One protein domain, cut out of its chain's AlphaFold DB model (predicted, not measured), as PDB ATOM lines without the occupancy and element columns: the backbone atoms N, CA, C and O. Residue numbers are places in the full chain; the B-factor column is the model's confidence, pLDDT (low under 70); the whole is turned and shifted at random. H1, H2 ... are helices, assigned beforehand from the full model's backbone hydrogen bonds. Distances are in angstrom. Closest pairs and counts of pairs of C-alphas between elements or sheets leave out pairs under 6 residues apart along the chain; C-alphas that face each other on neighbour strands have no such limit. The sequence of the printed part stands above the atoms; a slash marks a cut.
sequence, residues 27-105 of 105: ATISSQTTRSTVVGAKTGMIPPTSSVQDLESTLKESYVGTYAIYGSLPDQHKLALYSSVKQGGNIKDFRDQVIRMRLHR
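AT A GLANCE: This is residues 27 to 105 of the 105 residues of an uncharacterized protein of Chromatiaceae bacterium (UniProt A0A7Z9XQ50). Two helical hairpins, H3 with H4 and H5 with H6, pack on each other in a ring of four helices, and residues 27 to 36, with H1, stick out from this body as a free arm. The short H2 lies between arm and body, near H3. The printed part has 79 residues with six named helices, H1 to H6 in order, and no named strand, an all-helix class. It is only just compact, close to loose, with a radius of gyration of the C-alphas of 13.5 A and spans of 50 by 21 by 19 A.

IN THESE COORDINATES: H1, residues 27 to 33, begins at C-alpha 27 (591.920, 284.221, 456.978). H2 is residues 40 to 43. H3, residues 52 to 62, is 15.2 A long. H4 is residues 64 to 70. H5, residues 75 to 85, is 15.4 A long. H6, residues 91 to 103, is 18.4 A long and ends at C-alpha 103 (582.169, 310.022, 417.061).

HOW THE PARTS SIT: H1 touches no helix. H2 is close to H3 but not clearly touching, with the closest C-alphas, Ala 41 and Ser 62, 5.3 A apart. H3 and H4 form a hairpin at a shallow tilt of 32 degrees, closest at C-alphas Leu 59 and Tyr 67, 5.2 A. H3 touches H5, closest at C-alphas Val 52 and Tyr 82, 6.1 A, only just about perpendicular at 71 degrees. With residues 95 to 99 alone, H6 touches H4 at a steep tilt of 40 degrees, closest at C-alphas Thr 66 and Arg 95, 6.0 A. H5 and H6 form a hairpin at a shallow tilt of 29 degrees. H3 and H6 are apart. Residues 45 to 46 pair antiparallel with residues 89 to 90. Every O i to N i+4 pair is within hydrogen-bond range in H3 and H6, against 1 of 3 in H1, with 0 of 4 O i to N i+3 pairs, 2 of 3 in H4 and 4 of 7 in H5; H2 is too short for such a pair.

THE WHOLE: The C-alphas farthest apart, Ala 27 and His 104, are 50.3 A apart. The printed part has no cut and no long link. Its mean pLDDT is 77.8, and residues 27 to 43 and 104 to 105 are under 70.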
ATOM      1  N   ALA A  27     590.590 283.704 457.307       45.09
ATOM      2  CA  ALA A  27     591.920 284.221 456.978       45.09
ATOM      3  C   ALA A  27     592.531 283.590 455.713       45.09
ATOM      4  O   ALA A  27     593.356 284.219 455.054       45.09
ATOM      5  N   THR A  28     592.093 282.392 455.316       43.53
ATOM      6  CA  THR A  28     592.591 281.726 454.096       43.53
ATOM      7  C   THR A  28     591.849 282.172 452.830       43.53
ATOM      8  O   THR A  28     592.372 282.046 451.728       43.53
ATOM      9  N   ILE A  29     590.660 282.770 452.964       42.62
ATOM     10  CA  ILE A  29     589.899 283.312 451.821       42.62
ATOM     11  C   ILE A  29     590.350 284.748 451.483       42.62
ATOM     12  O   ILE A  29     590.209 285.192 450.345       42.62
ATOM     13  N   SER A  30     590.989 285.452 452.423       41.56
ATOM     14  CA  SER A  30     591.574 286.777 452.174       41.56
ATOM     15  C   SER A  30     592.880 286.703 451.368       41.56
ATOM     16  O   SER A  30     593.120 287.529 450.493       41.56
ATOM     17  N   SER A  31     593.698 285.661 451.561       42.72
ATOM     18  CA  SER A  31     595.003 285.540 450.889       42.72
ATOM     19  C   SER A  31     594.954 284.928 449.481       42.72
ATOM     20  O   SER A  31     595.890 285.129 448.705       42.72
ATOM     21  N   GLN A  32     593.868 284.243 449.103       43.75
ATOM     22  CA  GLN A  32     593.665 283.767 447.724       43.75
ATOM     23  C   GLN A  32     592.821 284.706 446.850       43.75
ATOM     24  O   GLN A  32     592.926 284.648 445.624       43.75
ATOM     25  N   THR A  33     592.061 285.632 447.437       46.12
ATOM     26  CA  THR A  33     591.151 286.504 446.669       46.12
ATOM     27  C   THR A  33     591.772 287.852 446.288       46.12
ATOM     28  O   THR A  33     591.192 288.581 445.500       46.12
ATOM     29  N   THR A  34     592.989 288.186 446.733       43.12
ATOM     30  CA  THR A  34     593.697 289.397 446.247       43.12
ATOM     31  C   THR A  34     594.518 289.143 444.978       43.12
ATOM     32  O   THR A  34     594.938 290.084 444.308       43.12
ATOM     33  N   ARG A  35     594.750 287.877 444.605       40.62
ATOM     34  CA  ARG A  35     595.543 287.525 443.413       40.62
ATOM     35  C   ARG A  35     594.734 286.981 442.244       40.62
ATOM     36  O   ARG A  35     595.305 286.855 441.170       40.62
ATOM     37  N   SER A  36     593.440 286.709 442.417       41.84
ATOM     38  CA  SER A  36     592.578 286.237 441.322       41.84
ATOM     39  C   SER A  36     591.800 287.366 440.632       41.84
ATOM     40  O   SER A  36     591.484 287.269 439.451       41.84
ATOM     41  N   THR A  37     591.572 288.501 441.296       43.44
ATOM     42  CA  THR A  37     590.853 289.646 440.700       43.44
ATOM     43  C   THR A  37     591.709 290.453 439.721       43.44
ATOM     44  O   THR A  37     591.176 291.068 438.806       43.44
ATOM     45  N   VAL A  38     593.043 290.382 439.825       43.88
ATOM     46  CA  VAL A  38     593.973 291.034 438.875       43.88
ATOM     47  C   VAL A  38     594.300 290.133 437.671       43.88
ATOM     48  O   VAL A  38     594.959 290.558 436.723       43.88
ATOM     49  N   VAL A  39     593.830 288.881 437.653       44.59
ATOM     50  CA  VAL A  39     594.088 287.957 436.532       44.59
ATOM     51  C   VAL A  39     593.052 288.117 435.414       44.59
ATOM     52  O   VAL A  39     593.376 287.860 434.259       44.59
ATOM     53  N   GLY A  40     591.860 288.656 435.701       43.28
ATOM     54  CA  GLY A  40     590.845 288.949 434.678       43.28
ATOM     55  C   GLY A  40     591.225 290.080 433.713       43.28
ATOM     56  O   GLY A  40     590.866 290.032 432.538       43.28
ATOM     57  N   ALA A  41     592.023 291.057 434.167       48.78
ATOM     58  CA  ALA A  41     592.494 292.170 433.336       48.78
ATOM     59  C   ALA A  41     593.492 291.734 432.242       48.78
ATOM     60  O   ALA A  41     593.642 292.415 431.228       48.78
ATOM     61  N   LYS A  42     594.157 290.577 432.406       52.16
ATOM     62  CA  LYS A  42     595.038 290.004 431.373       52.16
ATOM     63  C   LYS A  42     594.272 289.359 430.218       52.16
ATOM     64  O   LYS A  42     594.856 289.168 429.155       52.16
ATOM     65  N   THR A  43     592.995 289.035 430.398       61.72
ATOM     66  CA  THR A  43     592.247 288.214 429.435       61.72
ATOM     67  C   THR A  43     591.532 289.047 428.368       61.72
ATOM     68  O   THR A  43     590.946 288.484 427.449       61.72
ATOM     69  N   GLY A  44     591.562 290.384 428.457       79.31
ATOM     70  CA  GLY A  44     590.836 291.252 427.520       79.31
ATOM     71  C   GLY A  44     589.316 291.051 427.573       79.31
ATOM     72  O   GLY A  44     588.616 291.341 426.603       79.31
ATOM     73  N   MET A  45     588.810 290.534 428.693       88.56
ATOM     74  CA  MET A  45     587.410 290.182 428.898       88.56
ATOM     75  C   MET A  45     586.854 290.967 430.085       88.56
ATOM     76  O   MET A  45     587.435 290.999 431.170       88.56
ATOM     77  N   ILE A  46     585.715 291.605 429.866       88.38
ATOM     78  CA  ILE A  46     584.857 292.164 430.899       88.38
ATOM     79  C   ILE A  46     584.132 290.975 431.546       88.38
ATOM     80  O   ILE A  46     583.508 290.196 430.817       88.38
ATOM     81  N   PRO A  47     584.233 290.777 432.872       86.19
ATOM     82  CA  PRO A  47     583.471 289.746 433.567       86.19
ATOM     83  C   PRO A  47     581.964 290.061 433.541       86.19
ATOM     84  O   PRO A  47     581.584 291.211 433.331       86.19
ATOM     85  N   PRO A  48     581.089 289.067 433.772       88.19
ATOM     86  CA  PRO A  48     579.670 289.319 433.991       88.19
ATOM     87  C   PRO A  48     579.455 290.273 435.170       88.19
ATOM     88  O   PRO A  48     580.117 290.154 436.202       88.19
ATOM     89  N   THR A  49     578.515 291.200 435.025       88.88
ATOM     90  CA  THR A  49     578.225 292.252 436.012       88.88
ATOM     91  C   THR A  49     576.722 292.375 436.213       88.88
ATOM     92  O   THR A  49     575.966 292.245 435.252       88.88
ATOM     93  N   SER A  50     576.291 292.655 437.443       88.19
ATOM     94  CA  SER A  50     574.868 292.693 437.817       88.19
ATOM     95  C   SER A  50     574.222 294.067 437.629       88.19
ATOM     96  O   SER A  50     572.995 294.165 437.543       88.19
ATOM     97  N   SER A  51     575.026 295.128 437.533       91.00
ATOM     98  CA  SER A  51     574.560 296.502 437.350       91.00
ATOM     99  C   SER A  51     575.530 297.359 436.527       91.00
ATOM    100  O   SER A  51     576.686 296.992 436.300       91.00
ATOM    101  N   VAL A  52     575.064 298.539 436.100       90.44
ATOM    102  CA  VAL A  52     575.906 299.550 435.435       90.44
ATOM    103  C   VAL A  52     577.016 300.029 436.375       90.44
ATOM    104  O   VAL A  52     578.140 300.237 435.927       90.44
ATOM    105  N   GLN A  53     576.722 300.161 437.671       91.31
ATOM    106  CA  GLN A  53     577.684 300.570 438.695       91.31
ATOM    107  C   GLN A  53     578.786 299.520 438.887       91.31
ATOM    108  O   GLN A  53     579.961 299.877 438.976       91.31
ATOM    109  N   ASP A  54     578.432 298.231 438.871       89.81
ATOM    110  CA  ASP A  54     579.414 297.141 438.950       89.81
ATOM    111  C   ASP A  54     580.331 297.134 437.721       89.81
ATOM    112  O   ASP A  54     581.547 296.954 437.843       89.81
ATOM    113  N   LEU A  55     579.768 297.388 436.532       91.06
ATOM    114  CA  LEU A  55     580.544 297.559 435.304       91.06
ATOM    115  C   LEU A  55     581.479 298.771 435.396       91.06
ATOM    116  O   LEU A  55     582.645 298.666 435.021       91.06
ATOM    117  N   GLU A  56     581.011 299.906 435.913       91.31
ATOM    118  CA  GLU A  56     581.848 301.093 436.116       91.31
ATOM    119  C   GLU A  56     583.005 300.823 437.077       91.31
ATOM    120  O   GLU A  56     584.141 301.173 436.753       91.31
ATOM    121  N   SER A  57     582.751 300.156 438.207       90.25
ATOM    122  CA  SER A  57     583.804 299.773 439.157       90.25
ATOM    123  C   SER A  57     584.820 298.836 438.504       90.25
ATOM    124  O   SER A  57     586.025 299.076 438.564       90.25
ATOM    125  N   THR A  58     584.334 297.827 437.778       89.12
ATOM    126  CA  THR A  58     585.174 296.858 437.061       89.12
ATOM    127  C   THR A  58     586.067 297.540 436.026       89.12
ATOM    128  O   THR A  58     587.273 297.288 435.960       89.12
ATOM    129  N   LEU A  59     585.497 298.434 435.213       89.69
ATOM    130  CA  LEU A  59     586.250 299.190 434.215       89.69
ATOM    131  C   LEU A  59     587.248 300.142 434.878       89.69
ATOM    132  O   LEU A  59     588.365 300.283 434.386       89.69
ATOM    133  N   LYS A  60     586.876 300.778 435.990       89.50
ATOM    134  CA  LYS A  60     587.746 301.696 436.730       89.50
ATOM    135  C   LYS A  60     588.961 300.985 437.322       89.50
ATOM    136  O   LYS A  60     590.047 301.551 437.303       89.50
ATOM    137  N   GLU A  61     588.794 299.764 437.816       86.00
ATOM    138  CA  GLU A  61     589.877 298.990 438.433       86.00
ATOM    139  C   GLU A  61     590.765 298.286 437.403       86.00
ATOM    140  O   GLU A  61     591.988 298.297 437.526       86.00
ATOM    141  N   SER A  62     590.163 297.683 436.372       83.62
ATOM    142  CA  SER A  62     590.873 296.780 435.452       83.62
ATOM    143  C   SER A  62     591.184 297.391 434.084       83.62
ATOM    144  O   SER A  62     592.090 296.928 433.393       83.62
ATOM    145  N   TYR A  63     590.452 298.430 433.669       84.12
ATOM    146  CA  TYR A  63     590.476 298.962 432.303       84.12
ATOM    147  C   TYR A  63     590.379 300.497 432.274       84.12
ATOM    148  O   TYR A  63     589.562 301.067 431.546       84.12
ATOM    149  N   VAL A  64     591.236 301.175 433.048       82.50
ATOM    150  CA  VAL A  64     591.208 302.636 433.286       82.50
ATOM    151  C   VAL A  64     591.059 303.457 431.997       82.50
ATOM    152  O   VAL A  64     590.272 304.401 431.944       82.50
ATOM    153  N   GLY A  65     591.774 303.081 430.930       84.50
ATOM    154  CA  GLY A  65     591.692 303.769 429.638       84.50
ATOM    155  C   GLY A  65     590.310 303.669 428.987       84.50
ATOM    156  O   GLY A  65     589.815 304.649 428.442       84.50
ATOM    157  N   THR A  66     589.652 302.512 429.081       86.12
ATOM    158  CA  THR A  66     588.276 302.328 428.603       86.12
ATOM    159  C   THR A  66     587.285 303.060 429.508       86.12
ATOM    160  O   THR A  66     586.379 303.725 429.003       86.12
ATOM    161  N   TYR A  67     587.489 303.012 430.830       89.06
ATOM    162  CA  TYR A  67     586.671 303.737 431.805       89.06
ATOM    163  C   TYR A  67     586.668 305.251 431.563       89.06
ATOM    164  O   TYR A  67     585.605 305.856 431.583       89.06
ATOM    165  N   ALA A  68     587.819 305.867 431.272       87.31
ATOM    166  CA  ALA A  68     587.903 307.310 431.029       87.31
ATOM    167  C   ALA A  68     586.987 307.776 429.881       87.31
ATOM    168  O   ALA A  68     586.421 308.869 429.919       87.31
ATOM    169  N   ILE A  69     586.812 306.928 428.867       87.31
ATOM    170  CA  ILE A  69     585.969 307.219 427.709       87.31
ATOM    171  C   ILE A  69     584.510 306.856 428.017       87.31
ATOM    172  O   ILE A  69     583.610 307.650 427.758       87.31
ATOM    173  N   TYR A  70     584.273 305.690 428.619       88.00
ATOM    174  CA  TYR A  70     582.938 305.201 428.965       88.00
ATOM    175  C   TYR A  70     582.240 306.053 430.038       88.00
ATOM    176  O   TYR A  70     581.086 306.434 429.869       88.00
ATOM    177  N   GLY A  71     582.943 306.417 431.115       86.06
ATOM    178  CA  GLY A  71     582.397 307.171 432.249       86.06
ATOM    179  C   GLY A  71     581.895 308.569 431.878       86.06
ATOM    180  O   GLY A  71     581.032 309.113 432.558       86.06
ATOM    181  N   SER A  72     582.385 309.112 430.763       86.06
ATOM    182  CA  SER A  72     581.966 310.402 430.207       86.06
ATOM    183  C   SER A  72     580.707 310.346 429.328       86.06
ATOM    184  O   SER A  72     580.229 311.386 428.871       86.06
ATOM    185  N   LEU A  73     580.204 309.148 429.015       87.00
ATOM    186  CA  LEU A  73     578.979 308.988 428.241       87.00
ATOM    187  C   LEU A  73     577.760 309.349 429.099       87.00
ATOM    188  O   LEU A  73     577.737 309.040 430.286       87.00
ATOM    189  N   PRO A  74     576.704 309.932 428.516       87.44
ATOM    190  CA  PRO A  74     575.438 310.080 429.228       87.44
ATOM    191  C   PRO A  74     574.786 308.746 429.574       87.44
ATOM    192  O   PRO A  74     574.912 307.773 428.828       87.44
ATOM    193  N   ASP A  75     574.035 308.731 430.673       86.62
ATOM    194  CA  ASP A  75     573.500 307.506 431.282       86.62
ATOM    195  C   ASP A  75     572.627 306.679 430.329       86.62
ATOM    196  O   ASP A  75     572.701 305.450 430.319       86.62
ATOM    197  N   GLN A  76     571.886 307.344 429.434       84.88
ATOM    198  CA  GLN A  76     571.102 306.688 428.380       84.88
ATOM    199  C   GLN A  76     571.950 305.767 427.479       84.88
ATOM    200  O   GLN A  76     571.495 304.709 427.052       84.88
ATOM    201  N   HIS A  77     573.203 306.141 427.209       87.06
ATOM    202  CA  HIS A  77     574.126 305.363 426.381       87.06
ATOM    203  C   HIS A  77     574.845 304.286 427.192       87.06
ATOM    204  O   HIS A  77     575.118 303.207 426.666       87.06
ATOM    205  N   LYS A  78     575.107 304.550 428.476       90.00
ATOM    206  CA  LYS A  78     575.691 303.569 429.397       90.00
ATOM    207  C   LYS A  78     574.790 302.348 429.560       90.00
ATOM    208  O   LYS A  78     575.278 301.230 429.463       90.00
ATOM    209  N   LEU A  79     573.479 302.543 429.708       89.19
ATOM    210  CA  LEU A  79     572.499 301.449 429.798       89.19
ATOM    211  C   LEU A  79     572.453 300.574 428.535       89.19
ATOM    212  O   LEU A  79     572.398 299.343 428.626       89.19
ATOM    213  N   ALA A  80     572.503 301.203 427.357       87.38
ATOM    214  CA  ALA A  80     572.525 300.495 426.078       87.38
ATOM    215  C   ALA A  80     573.793 299.638 425.934       87.38
ATOM    216  O   ALA A  80     573.713 298.452 425.617       87.38
ATOM    217  N   LEU A  81     574.957 300.216 426.245       88.62
ATOM    218  CA  LEU A  81     576.237 299.510 426.216       88.62
ATOM    219  C   LEU A  81     576.308 298.403 427.271       88.62
ATOM    220  O   LEU A  81     576.716 297.288 426.958       88.62
ATOM    221  N   TYR A  82     575.852 298.672 428.493       90.06
ATOM    222  CA  TYR A  82     575.797 297.695 429.578       90.06
ATOM    223  C   TYR A  82     575.000 296.445 429.185       90.06
ATOM    224  O   TYR A  82     575.462 295.324 429.392       90.06
ATOM    225  N   SER A  83     573.845 296.617 428.536       87.88
ATOM    226  CA  SER A  83     573.004 295.495 428.100       87.88
ATOM    227  C   SER A  83     573.734 294.519 427.167       87.88
ATOM    228  O   SER A  83     573.419 293.329 427.183       87.88
ATOM    229  N   SER A  84     574.723 295.003 426.404       85.62
ATOM    230  CA  SER A  84     575.534 294.194 425.484       85.62
ATOM    231  C   SER A  84     576.654 293.395 426.164       85.62
ATOM    232  O   SER A  84     577.102 292.398 425.605       85.62
ATOM    233  N   VAL A  85     577.086 293.796 427.366       88.88
ATOM    234  CA  VAL A  85     578.224 293.188 428.085       88.88
ATOM    235  C   VAL A  85     577.868 292.647 429.472       88.88
ATOM    236  O   VAL A  85     578.745 292.147 430.167       88.88
ATOM    237  N   LYS A  86     576.594 292.698 429.890       86.19
ATOM    238  CA  LYS A  86     576.155 292.253 431.230       86.19
ATOM    239  C   LYS A  86     576.510 290.793 431.554       86.19
ATOM    240  O   LYS A  86     576.764 290.469 432.705       86.19
ATOM    241  N   GLN A  87     576.559 289.922 430.541       85.69
ATOM    242  CA  GLN A  87     576.968 288.512 430.673       85.69
ATOM    243  C   GLN A  87     578.478 288.307 430.456       85.69
ATOM    244  O   GLN A  87     578.941 287.187 430.257       85.69
ATOM    245  N   GLY A  88     579.247 289.394 430.480       86.00
ATOM    246  CA  GLY A  88     580.636 289.445 430.064       86.00
ATOM    247  C   GLY A  88     580.783 289.758 428.575       86.00
ATOM    248  O   GLY A  88     579.839 289.649 427.791       86.00
ATOM    249  N   GLY A  89     581.979 290.187 428.176       87.38
ATOM    250  CA  GLY A  89     582.249 290.581 426.793       87.38
ATOM    251  C   GLY A  89     583.701 290.962 426.544       87.38
ATOM    252  O   GLY A  89     584.477 291.141 427.476       87.38
ATOM    253  N   ASN A  90     584.090 291.091 425.279       90.81
ATOM    254  CA  ASN A  90     585.450 291.483 424.923       90.81
ATOM    255  C   ASN A  90     585.673 292.994 425.150       90.81
ATOM    256  O   ASN A  90     584.886 293.826 424.692       90.81
ATOM    257  N   ILE A  91     586.766 293.367 425.825       88.88
ATOM    258  CA  ILE A  91     587.066 294.772 426.147       88.88
ATOM    259  C   ILE A  91     587.360 295.618 424.905       88.88
ATOM    260  O   ILE A  91     587.039 296.807 424.886       88.88
ATOM    261  N   LYS A  92     587.973 295.033 423.868       89.38
ATOM    262  CA  LYS A  92     588.307 295.742 422.630       89.38
ATOM    263  C   LYS A  92     587.031 296.091 421.876       89.38
ATOM    264  O   LYS A  92     586.848 297.251 421.524       89.38
ATOM    265  N   ASP A  93     586.126 295.130 421.722       90.12
ATOM    266  CA  ASP A  93     584.846 295.359 421.048       90.12
ATOM    267  C   ASP A  93     583.998 296.390 421.795       90.12
ATOM    268  O   ASP A  93     583.421 297.290 421.181       90.12
ATOM    269  N   PHE A  94     583.972 296.307 423.128       91.44
ATOM    270  CA  PHE A  94     583.304 297.294 423.972       91.44
ATOM    271  C   PHE A  94     583.907 298.695 423.802       91.44
ATOM    272  O   PHE A  94     583.182 299.667 423.588       91.44
ATOM    273  N   ARG A  95     585.240 298.816 423.823       89.69
ATOM    274  CA  ARG A  95     585.936 300.088 423.586       89.69
ATOM    275  C   ARG A  95     585.631 300.649 422.193       89.69
ATOM    276  O   ARG A  95     585.353 301.841 422.076       89.69
ATOM    277  N   ASP A  96     585.639 299.810 421.162       90.69
ATOM    278  CA  ASP A  96     585.342 300.207 419.782       90.69
ATOM    279  C   ASP A  96     583.877 300.679 419.641       90.69
ATOM    280  O   ASP A  96     583.582 301.615 418.894       90.69
ATOM    281  N   GLN A  97     582.935 300.089 420.388       89.88
ATOM    282  CA  GLN A  97     581.554 300.586 420.481       89.88
ATOM    283  C   GLN A  97     581.471 301.951 421.179       89.88
ATOM    284  O   GLN A  97     580.852 302.869 420.639       89.88
ATOM    285  N   VAL A  98     582.138 302.120 422.326       89.50
ATOM    286  CA  VAL A  98     582.192 303.397 423.064       89.50
ATOM    287  C   VAL A  98     582.748 304.527 422.188       89.50
ATOM    288  O   VAL A  98     582.196 305.627 422.172       89.50
ATOM    289  N   ILE A  99     583.816 304.259 421.430       88.44
ATOM    290  CA  ILE A  99     584.421 305.236 420.515       88.44
ATOM    291  C   ILE A  99     583.447 305.604 419.393       88.44
ATOM    292  O   ILE A  99     583.227 306.791 419.158       88.44
ATOM    293  N   ARG A 100     582.811 304.618 418.744       87.69
ATOM    294  CA  ARG A 100     581.806 304.878 417.697       87.69
ATOM    295  C   ARG A 100     580.680 305.773 418.205       87.69
ATOM    296  O   ARG A 100     580.347 306.756 417.556       87.69
ATOM    297  N   MET A 101     580.147 305.501 419.394       83.81
ATOM    298  CA  MET A 101     579.083 306.323 419.981       83.81
ATOM    299  C   MET A 101     579.508 307.767 420.275       83.81
ATOM    300  O   MET A 101     578.673 308.666 420.218       83.81
ATOM    301  N   ARG A 102     580.788 308.004 420.583       79.69
ATOM    302  CA  ARG A 102     581.331 309.359 420.760       79.69
ATOM    303  C   ARG A 102     581.541 310.105 419.445       79.69
ATOM    304  O   ARG A 102     581.384 311.315 419.441       79.69
ATOM    305  N   LEU A 103     581.913 309.409 418.372       75.88
ATOM    306  CA  LEU A 103     582.169 310.022 417.061       75.88
ATOM    307  C   LEU A 103     580.887 310.425 416.317       75.88
ATOM    308  O   LEU A 103     580.948 311.250 415.415       75.88
ATOM    309  N   HIS A 104     579.743 309.840 416.676       66.81
ATOM    310  CA  HIS A 104     578.434 310.161 416.093       66.81
ATOM    311  C   HIS A 104     577.632 311.200 416.904       66.81
ATOM    312  O   HIS A 104     576.428 311.337 416.691       66.81
ATOM    313  N   ARG A 105     578.281 311.899 417.843       56.66
ATOM    314  CA  ARG A 105     577.746 313.070 418.554       56.66
ATOM    315  C   ARG A 105     578.280 314.350 417.941       56.66
ATOM    316  O   ARG A 105     577.512 315.331 417.958       56.66
TER     317      ARG A 105